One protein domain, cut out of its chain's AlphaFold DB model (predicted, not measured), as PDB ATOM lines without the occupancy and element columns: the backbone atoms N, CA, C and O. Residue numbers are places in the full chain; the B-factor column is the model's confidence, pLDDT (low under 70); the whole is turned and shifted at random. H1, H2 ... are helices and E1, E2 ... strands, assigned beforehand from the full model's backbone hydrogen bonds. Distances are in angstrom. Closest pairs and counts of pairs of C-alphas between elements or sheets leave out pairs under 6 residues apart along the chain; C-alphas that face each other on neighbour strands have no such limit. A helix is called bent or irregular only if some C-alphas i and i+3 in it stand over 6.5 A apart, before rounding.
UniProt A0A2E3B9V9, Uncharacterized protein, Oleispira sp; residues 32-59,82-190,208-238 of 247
ATOM      1  N   ILE A  32      19.019  -3.101  38.501       68.19
ATOM      2  CA  ILE A  32      18.491  -3.755  37.302       68.19
ATOM      3  C   ILE A  32      18.478  -5.257  37.555       68.19
ATOM      4  O   ILE A  32      19.524  -5.901  37.519       68.19
ATOM      5  N   ASN A  33      17.283  -5.781  37.807       67.31
ATOM      6  CA  ASN A  33      17.020  -7.196  38.061       67.31
ATOM      7  C   ASN A  33      16.901  -8.017  36.774       67.31
ATOM      8  O   ASN A  33      17.155  -9.216  36.756       67.31
ATOM      9  N   ASN A  34      16.516  -7.375  35.671       70.19
ATOM     10  CA  ASN A  34      16.549  -7.986  34.349       70.19
ATOM     11  C   ASN A  34      16.695  -6.899  33.284       70.19
ATOM     12  O   ASN A  34      16.077  -5.841  33.409       70.19
ATOM     13  N   LEU A  35      17.479  -7.168  32.246       84.81
ATOM     14  CA  LEU A  35      17.540  -6.345  31.044       84.81
ATOM     15  C   LEU A  35      17.557  -7.272  29.836       84.81
ATOM     16  O   LEU A  35      18.508  -8.028  29.647       84.81
ATOM     17  N   ASP A  36      16.517  -7.169  29.026       86.50
ATOM     18  CA  ASP A  36      16.483  -7.710  27.675       86.50
ATOM     19  C   ASP A  36      16.410  -6.543  26.693       86.50
ATOM     20  O   ASP A  36      15.689  -5.574  26.939       86.50
ATOM     21  N   LEU A  37      17.206  -6.597  25.629       92.31
ATOM     22  CA  LEU A  37      17.405  -5.484  24.705       92.31
ATOM     23  C   LEU A  37      17.618  -6.003  23.285       92.31
ATOM     24  O   LEU A  37      18.650  -6.600  22.974       92.31
ATOM     25  N   ALA A  38      16.662  -5.694  22.417       93.44
ATOM     26  CA  ALA A  38      16.734  -5.922  20.985       93.44
ATOM     27  C   ALA A  38      17.015  -4.602  20.255       93.44
ATOM     28  O   ALA A  38      16.282  -3.619  20.386       93.44
ATOM     29  N   ILE A  39      18.093  -4.596  19.471       94.44
ATOM     30  CA  ILE A  39      18.520  -3.446  18.673       94.44
ATOM     31  C   ILE A  39      18.644  -3.879  17.217       94.44
ATOM     32  O   ILE A  39      19.361  -4.837  16.917       94.44
ATOM     33  N   ASN A  40      18.031  -3.118  16.312       93.81
ATOM     34  CA  ASN A  40      18.366  -3.175  14.898       93.81
ATOM     35  C   ASN A  40      19.445  -2.138  14.598       93.81
ATOM     36  O   ASN A  40      19.284  -0.948  14.869       93.81
ATOM     37  N   LEU A  41      20.545  -2.599  14.010       91.62
ATOM     38  CA  LEU A  41      21.553  -1.737  13.411       91.62
ATOM     39  C   LEU A  41      21.349  -1.789  11.903       91.62
ATOM     40  O   LEU A  41      21.424  -2.868  11.310       91.62
ATOM     41  N   GLY A  42      21.047  -0.645  11.300       89.19
ATOM     42  CA  GLY A  42      20.947  -0.552   9.852       89.19
ATOM     43  C   GLY A  42      22.310  -0.347   9.199       89.19
ATOM     44  O   GLY A  42      23.369  -0.502   9.819       89.19
ATOM     45  N   ASP A  43      22.282   0.003   7.917       89.81
ATOM     46  CA  ASP A  43      23.502   0.229   7.153       89.81
ATOM     47  C   ASP A  43      24.314   1.377   7.757       89.81
ATOM     48  O   ASP A  43      23.820   2.483   7.988       89.81
ATOM     49  N   SER A  44      25.602   1.117   7.974       92.88
ATOM     50  CA  SER A  44      26.550   2.139   8.391       92.88
ATOM     51  C   SER A  44      27.596   2.358   7.313       92.88
ATOM     52  O   SER A  44      28.192   1.419   6.781       92.88
ATOM     53  N   THR A  45      27.832   3.622   6.986       94.69
ATOM     54  CA  THR A  45      28.829   4.034   6.004       94.69
ATOM     55  C   THR A  45      29.741   5.081   6.612       94.69
ATOM     56  O   THR A  45      29.298   6.007   7.283       94.69
ATOM     57  N   THR A  46      31.038   4.953   6.346       96.00
ATOM     58  CA  THR A  46      32.014   6.021   6.569       96.00
ATOM     59  C   THR A  46      32.686   6.317   5.241       96.00
ATOM     60  O   THR A  46      33.303   5.441   4.638       96.00
ATOM     61  N   THR A  47      32.562   7.552   4.773       96.12
ATOM     62  CA  THR A  47      33.117   8.007   3.500       96.12
ATOM     63  C   THR A  47      34.095   9.140   3.747       96.12
ATOM     64  O   THR A  47      33.727  10.192   4.264       96.12
ATOM     65  N   ILE A  48      35.340   8.953   3.316       95.44
ATOM     66  CA  ILE A  48      36.325  10.033   3.258       95.44
ATOM     67  C   ILE A  48      36.168  10.726   1.906       95.44
ATOM     68  O   ILE A  48      36.425  10.140   0.854       95.44
ATOM     69  N   LYS A  49      35.727  11.979   1.928       94.19
ATOM     70  CA  LYS A  49      35.531  12.811   0.745       94.19
ATOM     71  C   LYS A  49      36.748  13.695   0.537       94.19
ATOM     72  O   LYS A  49      37.015  14.585   1.341       94.19
ATOM     73  N   ASN A  50      37.454  13.480  -0.569       92.50
ATOM     74  CA  ASN A  50      38.369  14.481  -1.103       92.50
ATOM     75  C   ASN A  50      37.536  15.566  -1.797       92.50
ATOM     76  O   ASN A  50      36.850  15.287  -2.779       92.50
ATOM     77  N   LEU A  51      37.562  16.777  -1.252       91.88
ATOM     78  CA  LEU A  51      36.763  17.904  -1.735       91.88
ATOM     79  C   LEU A  51      37.556  18.803  -2.688       91.88
ATOM     80  O   LEU A  51      36.976  19.581  -3.443       91.88
ATOM     81  N   GLY A  52      38.883  18.708  -2.645       87.06
ATOM     82  CA  GLY A  52      39.777  19.543  -3.424       87.06
ATOM     83  C   GLY A  52      39.864  19.137  -4.890       87.06
ATOM     84  O   GLY A  52      39.928  17.960  -5.236       87.06
ATOM     85  N   THR A  53      39.975  20.137  -5.761       84.56
ATOM     86  CA  THR A  53      40.383  19.947  -7.157       84.56
ATOM     87  C   THR A  53      41.547  20.875  -7.486       84.56
ATOM     88  O   THR A  53      41.788  21.867  -6.794       84.56
ATOM     89  N   SER A  54      42.268  20.593  -8.570       81.50
ATOM     90  CA  SER A  54      43.309  21.498  -9.073       81.50
ATOM     91  C   SER A  54      42.751  22.872  -9.466       81.50
ATOM     92  O   SER A  54      43.427  23.878  -9.272       81.50
ATOM     93  N   ALA A  55      41.502  22.933  -9.942       81.94
ATOM     94  CA  ALA A  55      40.816  24.178 -10.293       81.94
ATOM     95  C   ALA A  55      40.467  25.051  -9.071       81.94
ATOM     96  O   ALA A  55      40.235  26.247  -9.219       81.94
ATOM     97  N   SER A  56      40.450  24.468  -7.872       81.81
ATOM     98  CA  SER A  56      40.065  25.123  -6.619       81.81
ATOM     99  C   SER A  56      41.200  25.161  -5.589       81.81
ATOM    100  O   SER A  56      40.955  25.206  -4.385       81.81
ATOM    101  N   ALA A  57      42.455  25.113  -6.059       83.69
ATOM    102  CA  ALA A  57      43.661  25.104  -5.226       83.69
ATOM    103  C   ALA A  57      43.642  24.030  -4.114       83.69
ATOM    104  O   ALA A  57      44.194  24.225  -3.034       83.69
ATOM    105  N   GLY A  58      43.000  22.887  -4.375       83.88
ATOM    106  CA  GLY A  58      42.910  21.777  -3.426       83.88
ATOM    107  C   GLY A  58      41.831  21.923  -2.349       83.88
ATOM    108  O   GLY A  58      41.817  21.113  -1.427       83.88
ATOM    109  N   LEU A  59      40.915  22.890  -2.462       88.38
ATOM    110  CA  LEU A  59      39.794  23.077  -1.532       88.38
ATOM    111  C   LEU A  59      38.441  22.899  -2.230       88.38
ATOM    112  O   LEU A  59      38.304  23.203  -3.409       88.38
ATOM    113  N   MET A  82      29.989  10.216   8.080       95.62
ATOM    114  CA  MET A  82      29.461   8.989   8.656       95.62
ATOM    115  C   MET A  82      27.936   9.057   8.623       95.62
ATOM    116  O   MET A  82      27.360  10.061   9.035       95.62
ATOM    117  N   ASN A  83      27.301   7.991   8.149       93.88
ATOM    118  CA  ASN A  83      25.870   7.774   8.329       93.88
ATOM    119  C   ASN A  83      25.705   6.400   8.984       93.88
ATOM    120  O   ASN A  83      26.326   5.435   8.535       93.88
ATOM    121  N   ALA A  84      24.921   6.310  10.045       94.31
ATOM    122  CA  ALA A  84      24.551   5.058  10.694       94.31
ATOM    123  C   ALA A  84      23.061   5.098  11.018       94.31
ATOM    124  O   ALA A  84      22.499   6.185  11.108       94.31
ATOM    125  N   SER A  85      22.437   3.946  11.239       94.38
ATOM    126  CA  SER A  85      21.079   3.923  11.767       94.38
ATOM    127  C   SER A  85      20.893   2.888  12.863       94.38
ATOM    128  O   SER A  85      21.531   1.831  12.869       94.38
ATOM    129  N   VAL A  86      20.059   3.239  13.840       94.75
ATOM    130  CA  VAL A  86      19.804   2.429  15.032       94.75
ATOM    131  C   VAL A  86      18.335   2.490  15.423       94.75
ATOM    132  O   VAL A  86      17.717   3.548  15.384       94.75
ATOM    133  N   GLU A  87      17.780   1.359  15.829       96.00
ATOM    134  CA  GLU A  87      16.428   1.252  16.372       96.00
ATOM    135  C   GLU A  87      16.464   0.363  17.610       96.00
ATOM    136  O   GLU A  87      17.039  -0.726  17.570       96.00
ATOM    137  N   VAL A  88      15.828   0.796  18.695       96.44
ATOM    138  CA  VAL A  88      15.474  -0.102  19.798       96.44
ATOM    139  C   VAL A  88      14.061  -0.592  19.523       96.44
ATOM    140  O   VAL A  88      13.114   0.187  19.617       96.44
ATOM    141  N   THR A  89      13.920  -1.863  19.154       95.44
ATOM    142  CA  THR A  89      12.615  -2.448  18.805       95.44
ATOM    143  C   THR A  89      11.894  -3.050  19.992       95.44
ATOM    144  O   THR A  89      10.677  -3.191  19.960       95.44
ATOM    145  N   ASP A  90      12.651  -3.475  20.999       94.38
ATOM    146  CA  ASP A  90      12.108  -3.940  22.262       94.38
ATOM    147  C   ASP A  90      13.191  -3.832  23.332       94.38
ATOM    148  O   ASP A  90      14.358  -4.175  23.110       94.38
ATOM    149  N   MET A  91      12.801  -3.361  24.504       93.69
ATOM    150  CA  MET A  91      13.626  -3.401  25.690       93.69
ATOM    151  C   MET A  91      12.721  -3.626  26.899       93.69
ATOM    152  O   MET A  91      11.772  -2.880  27.148       93.69
ATOM    153  N   ASN A  92      13.042  -4.668  27.660       90.88
ATOM    154  CA  ASN A  92      12.328  -5.062  28.865       90.88
ATOM    155  C   ASN A  92      13.268  -4.929  30.061       90.88
ATOM    156  O   ASN A  92      14.312  -5.582  30.121       90.88
ATOM    157  N   LEU A  93      12.894  -4.085  31.022       89.31
ATOM    158  CA  LEU A  93      13.691  -3.781  32.203       89.31
ATOM    159  C   LEU A  93      12.933  -4.112  33.485       89.31
ATOM    160  O   LEU A  93      11.827  -3.629  33.727       89.31
ATOM    161  N   GLY A  94      13.581  -4.864  34.367       87.50
ATOM    162  CA  GLY A  94      13.225  -4.953  35.776       87.50
ATOM    163  C   GLY A  94      14.029  -3.934  36.574       87.50
ATOM    164  O   GLY A  94      15.194  -4.187  36.861       87.50
ATOM    165  N   VAL A  95      13.443  -2.788  36.921       80.38
ATOM    166  CA  VAL A  95      14.166  -1.632  37.500       80.38
ATOM    167  C   VAL A  95      14.389  -1.771  39.010       80.38
ATOM    168  O   VAL A  95      15.324  -1.211  39.561       80.38
ATOM    169  N   PHE A  96      13.544  -2.524  39.711       81.06
ATOM    170  CA  PHE A  96      13.788  -2.867  41.114       81.06
ATOM    171  C   PHE A  96      13.292  -4.280  41.382       81.06
ATOM    172  O   PHE A  96      12.153  -4.596  41.040       81.06
ATOM    173  N   GLY A  97      14.134  -5.117  41.987       78.50
ATOM    174  CA  GLY A  97      13.748  -6.435  42.492       78.50
ATOM    175  C   GLY A  97      12.972  -6.350  43.808       78.50
ATOM    176  O   GLY A  97      12.861  -5.286  44.423       78.50
ATOM    177  N   TYR A  98      12.440  -7.485  44.254       79.62
ATOM    178  CA  TYR A  98      11.979  -7.638  45.632       79.62
ATOM    179  C   TYR A  98      13.124  -8.132  46.509       79.62
ATOM    180  O   TYR A  98      13.848  -9.043  46.119       79.62
ATOM    181  N   THR A  99      13.258  -7.602  47.727       79.12
ATOM    182  CA  THR A  99      14.144  -8.250  48.704       79.12
ATOM    183  C   THR A  99      13.582  -9.616  49.092       79.12
ATOM    184  O   THR A  99      12.377  -9.869  48.984       79.12
ATOM    185  N   LYS A 100      14.432 -10.494  49.625       75.19
ATOM    186  CA  LYS A 100      14.011 -11.806  50.130       75.19
ATOM    187  C   LYS A 100      12.905 -11.699  51.186       75.19
ATOM    188  O   LYS A 100      11.950 -12.473  51.169       75.19
ATOM    189  N   GLU A 101      12.989 -10.717  52.080       81.94
ATOM    190  CA  GLU A 101      11.969 -10.454  53.099       81.94
ATOM    191  C   GLU A 101      10.645 -10.014  52.468       81.94
ATOM    192  O   GLU A 101       9.582 -10.494  52.862       81.94
ATOM    193  N   GLN A 102      10.694  -9.139  51.461       83.31
ATOM    194  CA  GLN A 102       9.501  -8.705  50.734       83.31
ATOM    195  C   GLN A 102       8.868  -9.869  49.967       83.31
ATOM    196  O   GLN A 102       7.655 -10.060  50.053       83.31
ATOM    197  N   ALA A 103       9.673 -10.689  49.285       85.12
ATOM    198  CA  ALA A 103       9.207 -11.892  48.602       85.12
ATOM    199  C   ALA A 103       8.579 -12.895  49.582       85.12
ATOM    200  O   ALA A 103       7.539 -13.475  49.280       85.12
ATOM    201  N   ASN A 104       9.136 -13.043  50.790       86.06
ATOM    202  CA  ASN A 104       8.552 -13.874  51.844       86.06
ATOM    203  C   ASN A 104       7.184 -13.363  52.311       86.06
ATOM    204  O   ASN A 104       6.263 -14.160  52.487       86.06
ATOM    205  N   ILE A 105       7.037 -12.054  52.523       90.12
ATOM    206  CA  ILE A 105       5.773 -11.446  52.966       90.12
ATOM    207  C   ILE A 105       4.707 -11.549  51.867       90.12
ATOM    208  O   ILE A 105       3.577 -11.976  52.117       90.12
ATOM    209  N   LEU A 106       5.070 -11.182  50.636       90.88
ATOM    210  CA  LEU A 106       4.166 -11.219  49.490       90.88
ATOM    211  C   LEU A 106       3.794 -12.652  49.112       90.88
ATOM    212  O   LEU A 106       2.627 -12.921  48.846       90.88
ATOM    213  N   GLY A 107       4.746 -13.585  49.164       93.19
ATOM    214  CA  GLY A 107       4.504 -14.995  48.867       93.19
ATOM    215  C   GLY A 107       3.507 -15.642  49.825       93.19
ATOM    216  O   GLY A 107       2.652 -16.402  49.378       93.19
ATOM    217  N   GLN A 108       3.537 -15.280  51.112       94.62
ATOM    218  CA  GLN A 108       2.542 -15.723  52.099       94.62
ATOM    219  C   GLN A 108       1.141 -15.155  51.833       94.62
ATOM    220  O   GLN A 108       0.144 -15.821  52.106       94.62
ATOM    221  N   SER A 109       1.066 -13.939  51.287       94.06
ATOM    222  CA  SER A 109      -0.193 -13.228  51.025       94.06
ATOM    223  C   SER A 109      -0.736 -13.456  49.608       94.06
ATOM    224  O   SER A 109      -1.798 -12.944  49.260       94.06
ATOM    225  N   HIS A 110      -0.011 -14.203  48.775       94.81
ATOM    226  CA  HIS A 110      -0.392 -14.473  47.398       94.81
ATOM    227  C   HIS A 110      -1.621 -15.391  47.341       94.81
ATOM    228  O   HIS A 110      -1.708 -16.375  48.075       94.81
ATOM    229  N   SER A 111      -2.553 -15.117  46.427       94.56
ATOM    230  CA  SER A 111      -3.834 -15.832  46.308       94.56
ATOM    231  C   SER A 111      -3.680 -17.354  46.207       94.56
ATOM    232  O   SER A 111      -4.364 -18.082  46.920       94.56
ATOM    233  N   ASN A 112      -2.744 -17.836  45.380       94.38
ATOM    234  CA  ASN A 112      -2.447 -19.269  45.258       94.38
ATOM    235  C   ASN A 112      -1.978 -19.884  46.585       94.38
ATOM    236  O   ASN A 112      -2.455 -20.948  46.970       94.38
ATOM    237  N   THR A 113      -1.084 -19.204  47.310       96.38
ATOM    238  CA  THR A 113      -0.610 -19.652  48.624       96.38
ATOM    239  C   THR A 113      -1.754 -19.690  49.630       96.38
ATOM    240  O   THR A 113      -1.892 -20.669  50.354       96.38
ATOM    241  N   LEU A 114      -2.603 -18.656  49.656       96.81
ATOM    242  CA  LEU A 114      -3.753 -18.582  50.558       96.81
ATOM    243  C   LEU A 114      -4.789 -19.676  50.273       96.81
ATOM    244  O   LEU A 114      -5.353 -20.229  51.215       96.81
ATOM    245  N   ALA A 115      -5.016 -20.015  49.001       96.75
ATOM    246  CA  ALA A 115      -5.915 -21.098  48.614       96.75
ATOM    247  C   ALA A 115      -5.407 -22.453  49.130       96.75
ATOM    248  O   ALA A 115      -6.127 -23.147  49.843       96.75
ATOM    249  N   VAL A 116      -4.138 -22.784  48.868       97.19
ATOM    250  CA  VAL A 116      -3.542 -24.046  49.339       97.19
ATOM    251  C   VAL A 116      -3.408 -24.071  50.867       97.19
ATOM    252  O   VAL A 116      -3.533 -25.127  51.484       97.19
ATOM    253  N   LYS A 117      -3.206 -22.910  51.505       96.88
ATOM    254  CA  LYS A 117      -3.225 -22.792  52.968       96.88
ATOM    255  C   LYS A 117      -4.593 -23.159  53.544       96.88
ATOM    256  O   LYS A 117      -4.653 -23.875  54.535       96.88
ATOM    257  N   ALA A 118      -5.677 -22.672  52.937       96.94
ATOM    258  CA  ALA A 118      -7.031 -22.983  53.384       96.94
ATOM    259  C   ALA A 118      -7.330 -24.487  53.276       96.94
ATOM    260  O   ALA A 118      -7.925 -25.053  54.192       96.94
ATOM    261  N   ASP A 119      -6.862 -25.136  52.206       96.69
ATOM    262  CA  ASP A 119      -6.983 -26.588  52.033       96.69
ATOM    263  C   ASP A 119      -6.182 -27.362  53.091       96.69
ATOM    264  O   ASP A 119      -6.690 -28.330  53.660       96.69
ATOM    265  N   LEU A 120      -4.955 -26.922  53.401       97.56
ATOM    266  CA  LEU A 120      -4.142 -27.501  54.474       97.56
ATOM    267  C   LEU A 120      -4.821 -27.336  55.841       97.56
ATOM    268  O   LEU A 120      -4.982 -28.319  56.555       97.56
ATOM    269  N   ASP A 121      -5.257 -26.126  56.195       96.00
ATOM    270  CA  ASP A 121      -5.884 -25.845  57.495       96.00
ATOM    271  C   ASP A 121      -7.209 -26.607  57.686       96.00
ATOM    272  O   ASP A 121      -7.565 -26.954  58.811       96.00
ATOM    273  N   ALA A 122      -7.957 -26.854  56.606       96.00
ATOM    274  CA  ALA A 122      -9.218 -27.593  56.656       96.00
ATOM    275  C   ALA A 122      -9.034 -29.119  56.591       96.00
ATOM    276  O   ALA A 122      -9.882 -29.857  57.096       96.00
ATOM    277  N   GLY A 123      -7.978 -29.585  55.918       94.38
ATOM    278  CA  GLY A 123      -7.734 -30.997  55.628       94.38
ATOM    279  C   GLY A 123      -6.747 -31.690  56.565       94.38
ATOM    280  O   GLY A 123      -6.724 -32.921  56.586       94.38
ATOM    281  N   ALA A 124      -5.941 -30.935  57.314       96.19
ATOM    282  CA  ALA A 124      -4.979 -31.495  58.253       96.19
ATOM    283  C   ALA A 124      -5.674 -32.202  59.423       96.19
ATOM    284  O   ALA A 124      -6.666 -31.722  59.978       96.19
ATOM    285  N   VAL A 125      -5.128 -33.355  59.804       95.75
ATOM    286  CA  VAL A 125      -5.561 -34.125  60.975       95.75
ATOM    287  C   VAL A 125      -4.823 -33.649  62.229       95.75
ATOM    288  O   VAL A 125      -5.413 -33.622  63.312       95.75
ATOM    289  N   GLY A 126      -3.551 -33.265  62.079       94.31
ATOM    290  CA  GLY A 126      -2.695 -32.754  63.143       94.31
ATOM    291  C   GLY A 126      -2.809 -31.247  63.372       94.31
ATOM    292  O   GLY A 126      -3.545 -30.517  62.702       94.31
ATOM    293  N   THR A 127      -2.045 -30.755  64.345       96.56
ATOM    294  CA  THR A 127      -1.887 -29.323  64.607       96.56
ATOM    295  C   THR A 127      -0.859 -28.739  63.644       96.56
ATOM    296  O   THR A 127       0.342 -28.968  63.786       96.56
ATOM    297  N   VAL A 128      -1.319 -27.924  62.694       97.56
ATOM    298  CA  VAL A 128      -0.433 -27.204  61.771       97.56
ATOM    299  C   VAL A 128       0.119 -25.940  62.431       97.56
ATOM    300  O   VAL A 128      -0.626 -25.104  62.948       97.56
ATOM    301  N   THR A 129       1.436 -25.768  62.377       97.38
ATOM    302  CA  THR A 129       2.141 -24.546  62.780       97.38
ATOM    303  C   THR A 129       2.872 -23.940  61.589       97.38
ATOM    304  O   THR A 129       3.270 -24.649  60.668       97.38
ATOM    305  N   TYR A 130       3.049 -22.619  61.610       96.50
ATOM    306  CA  TYR A 130       3.723 -21.860  60.558       96.50
ATOM    307  C   TYR A 130       4.869 -21.056  61.175       96.50
ATOM    308  O   TYR A 130       4.680 -20.416  62.215       96.50
ATOM    309  N   ASP A 131       6.049 -21.093  60.561       94.94
ATOM    310  CA  ASP A 131       7.193 -20.291  61.006       94.94
ATOM    311  C   ASP A 131       7.109 -18.822  60.532       94.94
ATOM    312  O   ASP A 131       6.145 -18.402  59.893       94.94
ATOM    313  N   ALA A 132       8.131 -18.012  60.834       89.75
ATOM    314  CA  ALA A 132       8.175 -16.598  60.436       89.75
ATOM    315  C   ALA A 132       8.247 -16.375  58.910       89.75
ATOM    316  O   ALA A 132       7.912 -15.295  58.424       89.75
ATOM    317  N   ASN A 133       8.677 -17.387  58.155       89.69
ATOM    318  CA  ASN A 133       8.675 -17.384  56.696       89.69
ATOM    319  C   ASN A 133       7.387 -18.004  56.132       89.69
ATOM    320  O   ASN A 133       7.251 -18.103  54.912       89.69
ATOM    321  N   GLY A 134       6.459 -18.432  56.988       93.44
ATOM    322  CA  GLY A 134       5.224 -19.102  56.617       93.44
ATOM    323  C   GLY A 134       5.393 -20.577  56.272       93.44
ATOM    324  O   GLY A 134       4.451 -21.146  55.757       93.44
ATOM    325  N   VAL A 135       6.540 -21.217  56.514       95.94
ATOM    326  CA  VAL A 135       6.707 -22.658  56.247       95.94
ATOM    327  C   VAL A 135       5.861 -23.450  57.239       95.94
ATOM    328  O   VAL A 135       5.960 -23.232  58.447       95.94
ATOM    329  N   ALA A 136       5.033 -24.362  56.730       97.69
ATOM    330  CA  ALA A 136       4.160 -25.195  57.540       97.69
ATOM    331  C   ALA A 136       4.870 -26.451  58.052       97.69
ATOM    332  O   ALA A 136       5.628 -27.101  57.324       97.69
ATOM    333  N   THR A 137       4.532 -26.844  59.275       97.50
ATOM    334  CA  THR A 137       4.826 -28.161  59.851       97.50
ATOM    335  C   THR A 137       3.578 -28.713  60.537       97.50
ATOM    336  O   THR A 137       2.792 -27.934  61.068       97.50
ATOM    337  N   SER A 138       3.399 -30.036  60.540       97.69
ATOM    338  CA  SER A 138       2.343 -30.722  61.303       97.69
ATOM    339  C   SER A 138       2.970 -31.710  62.287       97.69
ATOM    340  O   SER A 138       4.064 -32.226  62.038       97.69
ATOM    341  N   ASP A 139       2.286 -31.957  63.402       96.69
ATOM    342  CA  ASP A 139       2.632 -33.007  64.363       96.69
ATOM    343  C   ASP A 139       2.091 -34.398  63.972       96.69
ATOM    344  O   ASP A 139       2.479 -35.390  64.596       96.69
ATOM    345  N   ASP A 140       1.279 -34.498  62.911       96.88
ATOM    346  CA  ASP A 140       0.771 -35.757  62.360       96.88
ATOM    347  C   ASP A 140       1.428 -36.098  61.007       96.88
ATOM    348  O   ASP A 140       1.476 -35.300  60.068       96.88
ATOM    349  N   ALA A 141       1.924 -37.331  60.880       95.25
ATOM    350  CA  ALA A 141       2.564 -37.821  59.661       95.25
ATOM    351  C   ALA A 141       1.588 -37.984  58.478       95.25
ATOM    352  O   ALA A 141       2.033 -37.994  57.327       95.25
ATOM    353  N   ALA A 142       0.280 -38.105  58.730       96.12
ATOM    354  CA  ALA A 142      -0.744 -38.180  57.689       96.12
ATOM    355  C   ALA A 142      -0.822 -36.891  56.848       96.12
ATOM    356  O   ALA A 142      -1.167 -36.947  55.665       96.12
ATOM    357  N   ASP A 143      -0.414 -35.754  57.416       97.44
ATOM    358  CA  ASP A 143      -0.491 -34.441  56.768       97.44
ATOM    359  C   ASP A 143       0.683 -34.159  55.822       97.44
ATOM    360  O   ASP A 143       0.688 -33.138  55.133       97.44
ATOM    361  N   ALA A 144       1.679 -35.053  55.743       96.12
ATOM    362  CA  ALA A 144       2.922 -34.821  55.002       96.12
ATOM    363  C   ALA A 144       2.697 -34.393  53.539       96.12
ATOM    364  O   ALA A 144       3.440 -33.562  53.017       96.12
ATOM    365  N   THR A 145       1.657 -34.922  52.886       97.50
ATOM    366  CA  THR A 145       1.320 -34.541  51.504       97.50
ATOM    367  C   THR A 145       0.762 -33.121  51.434       97.50
ATOM    368  O   THR A 145       1.237 -32.335  50.622       97.50
ATOM    369  N   LEU A 146      -0.194 -32.766  52.301       97.25
ATOM    370  CA  LEU A 146      -0.798 -31.429  52.331       97.25
ATOM    371  C   LEU A 146       0.237 -30.359  52.704       97.25
ATOM    372  O   LEU A 146       0.333 -29.330  52.036       97.25
ATOM    373  N   VAL A 147       1.064 -30.637  53.719       98.06
ATOM    374  CA  VAL A 147       2.178 -29.770  54.127       98.06
ATOM    375  C   VAL A 147       3.175 -29.602  52.980       98.06
ATOM    376  O   VAL A 147       3.588 -28.483  52.682       98.06
ATOM    377  N   GLY A 148       3.528 -30.693  52.294       97.50
ATOM    378  CA  GLY A 148       4.410 -30.655  51.128       97.50
ATOM    379  C   GLY A 148       3.844 -29.824  49.972       97.50
ATOM    380  O   GLY A 148       4.569 -29.021  49.389       97.50
ATOM    381  N   THR A 149       2.550 -29.958  49.668       97.75
ATOM    382  CA  THR A 149       1.869 -29.158  48.636       97.75
ATOM    383  C   THR A 149       1.859 -27.672  48.986       97.75
ATOM    384  O   THR A 149       2.170 -26.841  48.129       97.75
ATOM    385  N   TYR A 150       1.549 -27.328  50.237       98.06
ATOM    386  CA  TYR A 150       1.587 -25.948  50.708       98.06
ATOM    387  C   TYR A 150       2.997 -25.352  50.640       98.06
ATOM    388  O   TYR A 150       3.184 -24.328  49.984       98.06
ATOM    389  N   ASN A 151       3.997 -26.010  51.237       97.06
ATOM    390  CA  ASN A 151       5.373 -25.508  51.261       97.06
ATOM    391  C   ASN A 151       5.960 -25.400  49.848       97.06
ATOM    392  O   ASN A 151       6.563 -24.387  49.515       97.06
ATOM    393  N   GLY A 152       5.702 -26.382  48.979       95.19
ATOM    394  CA  GLY A 152       6.134 -26.323  47.581       95.19
ATOM    395  C   GLY A 152       5.483 -25.175  46.800       95.19
ATOM    396  O   GLY A 152       6.153 -24.503  46.016       95.19
ATOM    397  N   THR A 153       4.195 -24.903  47.040       96.56
ATOM    398  CA  THR A 153       3.498 -23.755  46.432       96.56
ATOM    399  C   THR A 153       4.071 -22.438  46.947       96.56
ATOM    400  O   THR A 153       4.375 -21.550  46.151       96.56
ATOM    401  N   LEU A 154       4.256 -22.320  48.264       94.81
ATOM    402  CA  LEU A 154       4.831 -21.143  48.909       94.81
ATOM    403  C   LEU A 154       6.228 -20.834  48.358       94.81
ATOM    404  O   LEU A 154       6.492 -19.697  47.975       94.81
ATOM    405  N   ASP A 155       7.099 -21.839  48.279       91.88
ATOM    406  CA  ASP A 155       8.463 -21.686  47.776       91.88
ATOM    407  C   ASP A 155       8.471 -21.302  46.294       91.88
ATOM    408  O   ASP A 155       9.179 -20.377  45.897       91.88
ATOM    409  N   SER A 156       7.622 -21.929  45.473       89.44
ATOM    410  CA  SER A 156       7.492 -21.567  44.058       89.44
ATOM    411  C   SER A 156       7.028 -20.121  43.869       89.44
ATOM    412  O   SER A 156       7.546 -19.419  42.996       89.44
ATOM    413  N   VAL A 157       6.060 -19.662  44.665       91.06
ATOM    414  CA  VAL A 157       5.569 -18.281  44.608       91.06
ATOM    415  C   VAL A 157       6.650 -17.308  45.075       91.06
ATOM    416  O   VAL A 157       6.911 -16.322  44.388       91.06
ATOM    417  N   LYS A 158       7.316 -17.585  46.202       87.44
ATOM    418  CA  LYS A 158       8.412 -16.747  46.711       87.44
ATOM    419  C   LYS A 158       9.535 -16.612  45.697       87.44
ATOM    420  O   LYS A 158       9.962 -15.495  45.443       87.44
ATOM    421  N   ASN A 159       9.958 -17.718  45.088       82.25
ATOM    422  CA  ASN A 159      10.997 -17.701  44.063       82.25
ATOM    423  C   ASN A 159      10.554 -16.891  42.843       82.25
ATOM    424  O   ASN A 159      11.338 -16.112  42.316       82.25
ATOM    425  N   THR A 160       9.288 -16.998  42.428       83.56
ATOM    426  CA  THR A 160       8.747 -16.194  41.316       83.56
ATOM    427  C   THR A 160       8.769 -14.697  41.637       83.56
ATOM    428  O   THR A 160       9.115 -13.889  40.783       83.56
ATOM    429  N   ILE A 161       8.428 -14.313  42.869       83.69
ATOM    430  CA  ILE A 161       8.445 -12.911  43.303       83.69
ATOM    431  C   ILE A 161       9.886 -12.410  43.439       83.69
ATOM    432  O   ILE A 161      10.196 -11.342  42.927       83.69
ATOM    433  N   ALA A 162      10.767 -13.181  44.079       79.12
ATOM    434  CA  ALA A 162      12.169 -12.823  44.289       79.12
ATOM    435  C   ALA A 162      12.946 -12.686  42.972       79.12
ATOM    436  O   ALA A 162      13.740 -11.768  42.830       79.12
ATOM    437  N   THR A 163      12.684 -13.564  41.998       73.75
ATOM    438  CA  THR A 163      13.316 -13.502  40.667       73.75
ATOM    439  C   THR A 163      12.630 -12.508  39.724       73.75
ATOM    440  O   THR A 163      13.195 -12.137  38.692       73.75
ATOM    441  N   GLY A 164      11.414 -12.074  40.060       77.38
ATOM    442  CA  GLY A 164      10.680 -11.030  39.358       77.38
ATOM    443  C   GLY A 164      11.112  -9.623  39.773       77.38
ATOM    444  O   GLY A 164      12.025  -9.420  40.567       77.38
ATOM    445  N   SER A 165      10.434  -8.611  39.235       82.81
ATOM    446  CA  SER A 165      10.721  -7.213  39.568       82.81
ATOM    447  C   SER A 165       9.494  -6.503  40.119       82.81
ATOM    448  O   SER A 165       8.387  -6.613  39.585       82.81
ATOM    449  N   ALA A 166       9.716  -5.754  41.196       86.44
ATOM    450  CA  ALA A 166       8.742  -4.881  41.824       86.44
ATOM    451  C   ALA A 166       8.323  -3.744  40.890       86.44
ATOM    452  O   ALA A 166       7.144  -3.391  40.871       86.44
ATOM    453  N   ILE A 167       9.267  -3.209  40.105       88.94
ATOM    454  CA  ILE A 167       8.995  -2.259  39.020       88.94
ATOM    455  C   ILE A 167       9.503  -2.849  37.710       88.94
ATOM    456  O   ILE A 167      10.680  -3.191  37.597       88.94
ATOM    457  N   GLN A 168       8.607  -2.956  36.733       90.69
ATOM    458  CA  GLN A 168       8.885  -3.472  35.397       90.69
ATOM    459  C   GLN A 168       8.520  -2.419  34.362       90.69
ATOM    460  O   GLN A 168       7.499  -1.743  34.490       90.69
ATOM    461  N   VAL A 169       9.356  -2.292  33.343       92.88
ATOM    462  CA  VAL A 169       9.117  -1.473  32.162       92.88
ATOM    463  C   VAL A 169       9.288  -2.394  30.962       92.88
ATOM    464  O   VAL A 169      10.340  -3.011  30.819       92.88
ATOM    465  N   SER A 170       8.255  -2.526  30.140       93.12
ATOM    466  CA  SER A 170       8.217  -3.485  29.033       93.12
ATOM    467  C   SER A 170       7.864  -2.811  27.720       93.12
ATOM    468  O   SER A 170       7.149  -1.804  27.719       93.12
ATOM    469  N   GLY A 171       8.348  -3.389  26.619       93.25
ATOM    470  CA  GLY A 171       8.076  -2.885  25.275       93.25
ATOM    471  C   GLY A 171       8.657  -1.496  25.045       93.25
ATOM    472  O   GLY A 171       8.001  -0.651  24.440       93.25
ATOM    473  N   VAL A 172       9.838  -1.200  25.604       95.94
ATOM    474  CA  VAL A 172      10.470   0.098  25.358       95.94
ATOM    475  C   VAL A 172      10.991   0.132  23.926       95.94
ATOM    476  O   VAL A 172      11.807  -0.701  23.533       95.94
ATOM    477  N   THR A 173      10.550   1.127  23.165       96.50
ATOM    478  CA  THR A 173      10.990   1.373  21.792       96.50
ATOM    479  C   THR A 173      11.641   2.739  21.677       96.50
ATOM    480  O   THR A 173      11.267   3.686  22.369       96.50
ATOM    481  N   VAL A 174      12.639   2.839  20.805       96.50
ATOM    482  CA  VAL A 174      13.272   4.103  20.423       96.50
ATOM    483  C   VAL A 174      13.489   4.046  18.918       96.50
ATOM    484  O   VAL A 174      14.319   3.271  18.435       96.50
ATOM    485  N   SER A 175      12.707   4.831  18.187       96.06
ATOM    486  CA  SER A 175      12.624   4.782  16.725       96.06
ATOM    487  C   SER A 175      12.581   6.190  16.138       96.06
ATOM    488  O   SER A 175      12.418   7.164  16.870       96.06
ATOM    489  N   ALA A 176      12.775   6.324  14.827       94.50
ATOM    490  CA  ALA A 176      12.577   7.599  14.151       94.50
ATOM    491  C   ALA A 176      11.108   8.036  14.263       94.50
ATOM    492  O   ALA A 176      10.220   7.189  14.262       94.50
ATOM    493  N   ALA A 177      10.833   9.345  14.254       90.38
ATOM    494  CA  ALA A 177       9.462   9.877  14.359       90.38
ATOM    495  C   ALA A 177       8.491   9.422  13.238       90.38
ATOM    496  O   ALA A 177       7.279   9.619  13.305       90.38
ATOM    497  N   GLY A 178       9.018   8.842  12.153       85.69
ATOM    498  CA  GLY A 178       8.240   8.213  11.076       85.69
ATOM    499  C   GLY A 178       8.120   6.686  11.185       85.69
ATOM    500  O   GLY A 178       7.589   6.060  10.267       85.69
ATOM    501  N   GLY A 179       8.629   6.098  12.269       88.75
ATOM    502  CA  GLY A 179       8.873   4.668  12.446       88.75
ATOM    503  C   GLY A 179      10.209   4.200  11.851       88.75
ATOM    504  O   GLY A 179      10.740   4.795  10.912       88.75
ATOM    505  N   GLY A 180      10.737   3.093  12.382       91.62
ATOM    506  CA  GLY A 180      11.995   2.487  11.939       91.62
ATOM    507  C   GLY A 180      13.241   3.089  12.594       91.62
ATOM    508  O   GLY A 180      13.175   3.790  13.602       91.62
ATOM    509  N   ALA A 181      14.408   2.801  12.021       94.69
ATOM    510  CA  ALA A 181      15.686   3.219  12.588       94.69
ATOM    511  C   ALA A 181      15.930   4.733  12.496       94.69
ATOM    512  O   ALA A 181      15.620   5.379  11.498       94.69
ATOM    513  N   ILE A 182      16.541   5.276  13.545       94.56
ATOM    514  CA  ILE A 182      16.992   6.663  13.651       94.56
ATOM    515  C   ILE A 182      18.261   6.831  12.830       94.56
ATOM    516  O   ILE A 182      19.221   6.088  13.040       94.56
ATOM    517  N   ASP A 183      18.297   7.839  11.960       92.81
ATOM    518  CA  ASP A 183      19.487   8.184  11.186       92.81
ATOM    519  C   ASP A 183      20.451   9.073  11.987       92.81
ATOM    520  O   ASP A 183      20.137  10.187  12.407       92.81
ATOM    521  N   LEU A 184      21.680   8.593  12.141       92.62
ATOM    522  CA  LEU A 184      22.802   9.263  12.782       92.62
ATOM    523  C   LEU A 184      23.761   9.769  11.707       92.62
ATOM    524  O   LEU A 184      24.574   9.013  11.171       92.62
ATOM    525  N   ASN A 185      23.687  11.065  11.409       94.25
ATOM    526  CA  ASN A 185      24.538  11.710  10.412       94.25
ATOM    527  C   ASN A 185      25.635  12.527  11.096       94.25
ATOM    528  O   ASN A 185      25.348  13.409  11.902       94.25
ATOM    529  N   GLN A 186      26.894  12.275  10.754       96.12
ATOM    530  CA  GLN A 186      28.035  13.036  11.254       96.12
ATOM    531  C   GLN A 186      28.941  13.455  10.099       96.12
ATOM    532  O   GLN A 186      29.278  12.650   9.234       96.12
ATOM    533  N   VAL A 187      29.397  14.707  10.105       97.12
ATOM    534  CA  VAL A 187      30.425  15.191   9.179       97.12
ATOM    535  C   VAL A 187      31.566  15.822   9.963       97.12
ATOM    536  O   VAL A 187      31.354  16.715  10.779       97.12
ATOM    537  N   ILE A 188      32.787  15.371   9.699       96.75
ATOM    538  CA  ILE A 188      34.017  15.899  10.287       96.75
ATOM    539  C   ILE A 188      34.826  16.584   9.193       96.75
ATOM    540  O   ILE A 188      35.055  15.997   8.136       96.75
ATOM    541  N   TRP A 189      35.301  17.801   9.433       95.56
ATOM    542  CA  TRP A 189      36.204  18.494   8.511       95.56
ATOM    543  C   TRP A 189      37.260  19.288   9.264       95.56
ATOM    544  O   TRP A 189      37.123  19.579  10.450       95.56
ATOM    545  N   ALA A 190      38.324  19.658   8.558       92.69
ATOM    546  CA  ALA A 190      39.345  20.549   9.084       92.69
ATOM    547  C   ALA A 190      39.384  21.844   8.277       92.69
ATOM    548  O   ALA A 190      39.305  21.829   7.046       92.69
ATOM    549  N   LEU A 208      27.038  17.057  13.938       96.00
ATOM    550  CA  LEU A 208      26.043  16.012  14.125       96.00
ATOM    551  C   LEU A 208      24.717  16.525  13.559       96.00
ATOM    552  O   LEU A 208      24.329  17.665  13.833       96.00
ATOM    553  N   GLY A 209      24.055  15.706  12.746       93.69
ATOM    554  CA  GLY A 209      22.738  15.985  12.187       93.69
ATOM    555  C   GLY A 209      21.663  16.051  13.269       93.69
ATOM    556  O   GLY A 209      21.861  15.571  14.386       93.69
ATOM    557  N   ALA A 210      20.534  16.673  12.932       92.69
ATOM    558  CA  ALA A 210      19.346  16.593  13.773       92.69
ATOM    559  C   ALA A 210      18.809  15.155  13.791       92.69
ATOM    560  O   ALA A 210      19.002  14.414  12.824       92.69
ATOM    561  N   MET A 211      18.155  14.787  14.884       93.00
ATOM    562  CA  MET A 211      17.494  13.496  15.045       93.00
ATOM    563  C   MET A 211      16.095  13.739  15.592       93.00
ATOM    564  O   MET A 211      15.958  14.424  16.602       93.00
ATOM    565  N   ASP A 212      15.097  13.126  14.968       92.88
ATOM    566  CA  ASP A 212      13.716  13.158  15.441       92.88
ATOM    567  C   ASP A 212      13.319  11.742  15.829       92.88
ATOM    568  O   ASP A 212      13.421  10.815  15.019       92.88
ATOM    569  N   MET A 213      12.914  11.569  17.082       95.12
ATOM    570  CA  MET A 213      12.708  10.250  17.664       95.12
ATOM    571  C   MET A 213      11.360  10.156  18.361       95.12
ATOM    572  O   MET A 213      10.910  11.118  18.985       95.12
ATOM    573  N   ASP A 214      10.794   8.959  18.339       95.75
ATOM    574  CA  ASP A 214       9.687   8.567  19.193       95.75
ATOM    575  C   ASP A 214      10.187   7.542  20.216       95.75
ATOM    576  O   ASP A 214      10.983   6.651  19.896       95.75
ATOM    577  N   ILE A 215       9.733   7.687  21.462       96.25
ATOM    578  CA  ILE A 215      10.005   6.754  22.556       96.25
ATOM    579  C   ILE A 215       8.677   6.181  23.034       96.25
ATOM    580  O   ILE A 215       7.847   6.906  23.587       96.25
ATOM    581  N   GLY A 216       8.498   4.877  22.856       96.06
ATOM    582  CA  GLY A 216       7.335   4.143  23.341       96.06
ATOM    583  C   GLY A 216       7.672   3.292  24.559       96.06
ATOM    584  O   GLY A 216       8.793   2.813  24.705       96.06
ATOM    585  N   VAL A 217       6.689   3.103  25.433       96.31
ATOM    586  CA  VAL A 217       6.702   2.136  26.533       96.31
ATOM    587  C   VAL A 217       5.327   1.489  26.599       96.31
ATOM    588  O   VAL A 217       4.363   2.140  27.008       96.31
ATOM    589  N   ASP A 218       5.239   0.209  26.257       95.06
ATOM    590  CA  ASP A 218       3.964  -0.515  26.227       95.06
ATOM    591  C   ASP A 218       3.341  -0.667  27.617       95.06
ATOM    592  O   ASP A 218       2.126  -0.526  27.786       95.06
ATOM    593  N   ALA A 219       4.159  -0.963  28.628       94.19
ATOM    594  CA  ALA A 219       3.674  -1.123  29.989       94.19
ATOM    595  C   ALA A 219       4.721  -0.752  31.034       94.19
ATOM    596  O   ALA A 219       5.871  -1.187  30.990       94.19
ATOM    597  N   ILE A 220       4.273  -0.016  32.044       93.75
ATOM    598  CA  ILE A 220       4.975   0.165  33.307       93.75
ATOM    599  C   ILE A 220       4.156  -0.569  34.357       93.75
ATOM    600  O   ILE A 220       2.980  -0.265  34.535       93.75
ATOM    601  N   ALA A 221       4.749  -1.525  35.062       91.94
ATOM    602  CA  ALA A 221       4.082  -2.261  36.127       91.94
ATOM    603  C   ALA A 221       4.763  -2.034  37.474       91.94
ATOM    604  O   ALA A 221       5.988  -2.054  37.578       91.94
ATOM    605  N   ILE A 222       3.947  -1.859  38.512       89.69
ATOM    606  CA  ILE A 222       4.382  -1.815  39.908       89.69
ATOM    607  C   ILE A 222       3.609  -2.892  40.655       89.69
ATOM    608  O   ILE A 222       2.380  -2.941  40.601       89.69
ATOM    609  N   GLY A 223       4.310  -3.789  41.344       83.81
ATOM    610  CA  GLY A 223       3.636  -4.858  42.080       83.81
ATOM    611  C   GLY A 223       2.957  -5.903  41.190       83.81
ATOM    612  O   GLY A 223       1.967  -6.499  41.603       83.81
ATOM    613  N   GLY A 224       3.424  -6.065  39.947       81.06
ATOM    614  CA  GLY A 224       2.805  -6.939  38.944       81.06
ATOM    615  C   GLY A 224       1.539  -6.374  38.289       81.06
ATOM    616  O   GLY A 224       0.977  -7.018  37.409       81.06
ATOM    617  N   SER A 225       1.091  -5.175  38.676       86.50
ATOM    618  CA  SER A 225      -0.041  -4.489  38.045       86.50
ATOM    619  C   SER A 225       0.457  -3.352  37.163       86.50
ATOM    620  O   SER A 225       1.244  -2.522  37.617       86.50
ATOM    621  N   SER A 226      -0.008  -3.304  35.913       91.62
ATOM    622  CA  SER A 226       0.290  -2.179  35.024       91.62
ATOM    623  C   SER A 226      -0.327  -0.890  35.574       91.62
ATOM    624  O   SER A 226      -1.488  -0.872  35.984       91.62
ATOM    625  N   ILE A 227       0.456   0.186  35.570       94.12
ATOM    626  CA  ILE A 227       0.020   1.554  35.864       94.12
ATOM    627  C   ILE A 227      -0.196   2.376  34.585       94.12
ATOM    628  O   ILE A 227      -0.576   3.542  34.670       94.12
ATOM    629  N   GLY A 228       0.019   1.771  33.413       94.69
ATOM    630  CA  GLY A 228      -0.184   2.391  32.107       94.69
ATOM    631  C   GLY A 228       1.026   2.264  31.186       94.69
ATOM    632  O   GLY A 228       1.956   1.506  31.454       94.69
ATOM    633  N   SER A 229       0.974   3.027  30.102       95.50
ATOM    634  CA  SER A 229       1.999   3.156  29.067       95.50
ATOM    635  C   SER A 229       2.521   4.596  29.008       95.50
ATOM    636  O   SER A 229       1.929   5.512  29.590       95.50
ATOM    637  N   LEU A 230       3.632   4.800  28.304       95.50
ATOM    638  CA  LEU A 230       4.172   6.120  27.985       95.50
ATOM    639  C   LEU A 230       4.465   6.183  26.489       95.50
ATOM    640  O   LEU A 230       4.992   5.238  25.917       95.50
ATOM    641  N   GLU A 231       4.173   7.324  25.885       95.69
ATOM    642  CA  GLU A 231       4.545   7.613  24.508       95.69
ATOM    643  C   GLU A 231       5.057   9.053  24.452       95.69
ATOM    644  O   GLU A 231       4.398   9.985  24.927       95.69
ATOM    645  N   ILE A 232       6.269   9.227  23.937       95.31
ATOM    646  CA  ILE A 232       6.879  10.524  23.664       95.31
ATOM    647  C   ILE A 232       7.071  10.590  22.158       95.31
ATOM    648  O   ILE A 232       7.929   9.892  21.630       95.31
ATOM    649  N   ASN A 233       6.296  11.450  21.502       94.81
ATOM    650  CA  ASN A 233       6.335  11.616  20.055       94.81
ATOM    651  C   ASN A 233       6.995  12.934  19.668       94.81
ATOM    652  O   ASN A 233       6.746  13.963  20.307       94.81
ATOM    653  N   GLY A 234       7.792  12.907  18.604       91.19
ATOM    654  CA  GLY A 234       8.484  14.077  18.079       91.19
ATOM    655  C   GLY A 234       9.501  14.642  19.064       91.19
ATOM    656  O   GLY A 234       9.563  15.855  19.268       91.19
ATOM    657  N   LEU A 235      10.284  13.782  19.722       93.12
ATOM    658  CA  LEU A 235      11.451  14.234  20.469       93.12
ATOM    659  C   LEU A 235      12.523  14.689  19.474       93.12
ATOM    660  O   LEU A 235      13.278  13.880  18.935       93.12
ATOM    661  N   GLU A 236      12.580  15.998  19.250       92.12
ATOM    662  CA  GLU A 236      13.537  16.631  18.346       92.12
ATOM    663  C   GLU A 236      14.850  16.946  19.082       92.12
ATOM    664  O   GLU A 236      14.901  17.732  20.036       92.12
ATOM    665  N   LEU A 237      15.947  16.362  18.612       91.38
ATOM    666  CA  LEU A 237      17.303  16.740  18.985       91.38
ATOM    667  C   LEU A 237      17.897  17.576  17.857       91.38
ATOM    668  O   LEU A 237      18.256  17.064  16.796       91.38
ATOM    669  N   ALA A 238      18.042  18.877  18.104       91.56
ATOM    670  CA  ALA A 238      18.696  19.764  17.157       91.56
ATOM    671  C   ALA A 238      20.138  19.302  16.890       91.56
ATOM    672  O   ALA A 238      20.899  19.006  17.815       91.56
TER     673      ALA A 238
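Overview. This is residues 32 to 59, 82 to 190 and 208 to 238 of the 247 residues of an uncharacterized protein of Oleispira sp (UniProt A0A2E3B9V9). This is a long, narrow rod: a twisted sheet of mostly long strands, E1, E2, E3, E6, E7, E8 and E9, makes one part of its length, and a small head of three helices, H1 to H3, with the short hairpin E4 and E5 lies beyond one end of the sheet. In the head H2 and H3 run side by side in opposite ways; at the far end of the rod residues 52 to 57, past E2, stick out as a thin tail. The printed part has 168 residues with three named helices and nine named strands, in the order E1 E2 E3 H1 H2 E4 E5 H3 E6 E7 E8 E9, and its class is mixed, helices and strands. The large sheet is branched, with E3 the neighbour of E1, E2, E6 and E7, and its neighbour pairs are antiparallel. The whole is extended, with a radius of gyration of the C-alphas of 28.1 A and spans of 103 by 26 by 21 A.

Along the chain. Start in the large sheet with E3, residues 82 to 97: find C-alpha 82 at (29.461, 8.989, 8.656), from where the strand runs 40.4 A to C-alpha 97 and bends by 59 degrees at residue 89. Look beside it for E1, residues 34 to 41, E2, residues 45 to 50, E6, residues 165 to 176 and 29.5 A long, and E7, residues 182 to 190 and 26.7 A long. Further on come E8, residues 211 to 222, 32.0 A, and E9, residues 225 to 237, 33.4 A, which ends at C-alpha 237 at (17.303, 16.740, 18.985). For the head, look at H1, residues 100 to 109, H2, residues 111 to 123 and 18.2 A long, and the three-residue strands E4, residues 128 to 130, and E5, residues 136 to 138. H3, residues 141 to 163, runs 32.7 A from C-alpha 141 at (2.564, -37.821, 59.661); it is irregular, with C-alphas 142 and 145 7.5 A apart, and has a kink of 27 degrees near residue 148.

Arrangement. Go along E3 and you meet its staggered neighbours: E1 and E2 on one side, E6 and E7 on the other side. Between E3 and E1 find N 38 and O 90 at 2.8 A; between E3 and E2, N 45 and O 83 at 2.8 A. On the other side, N 93 and O 169 of E3 and E6 are 2.8 A apart, and N 184 and O 84 of E7 and E3 are 2.7 A apart. E3 lies on one side of E6 and E8 on the other side, with N 221 of E8 and O 168 of E6 at 2.8 A; the edge strand E9 forms a hairpin with E8, with N 217 and O 230 at 2.8 A. H3 only grazes this sheet, with its residues 161 to 163. H3 touches H2 at a shallow tilt of 9 degrees, opposite ways, the closest C-alphas being those of Leu 120 and Leu 146, 5.6 A apart. With residues 154 to 162 alone H3 touches H1, at a steep tilt of 55 degrees, the C-alphas of Gly 107 and Lys 158 coming closest at 4.8 A. H1 and H2 are close but not clearly touching, their closest C-alphas, of Gly 107 and Thr 113, being 6.9 A apart. The hairpin E4 and E5 has N 129 and O 137 at 2.9 A, and the closest C-alphas of E5 and H3, those of Ala 136 and Val 147, are 6.0 A apart. In H1 and H2 every O i to N i+4 pair is within hydrogen-bond range, in H3 17 of 19.

Size, cuts and confidence. Look for the two C-alphas farthest apart at Ala 55 and Val 125, 103.1 A. Two cuts interrupt the printed part: C-alphas 59 and 82 stand 20.2 A apart, and C-alphas 190 and 208 14.9 A. The links that are printed whole are tight. The mean pLDDT of the printed part is 91.6, and residues 32 to 33 are under 70.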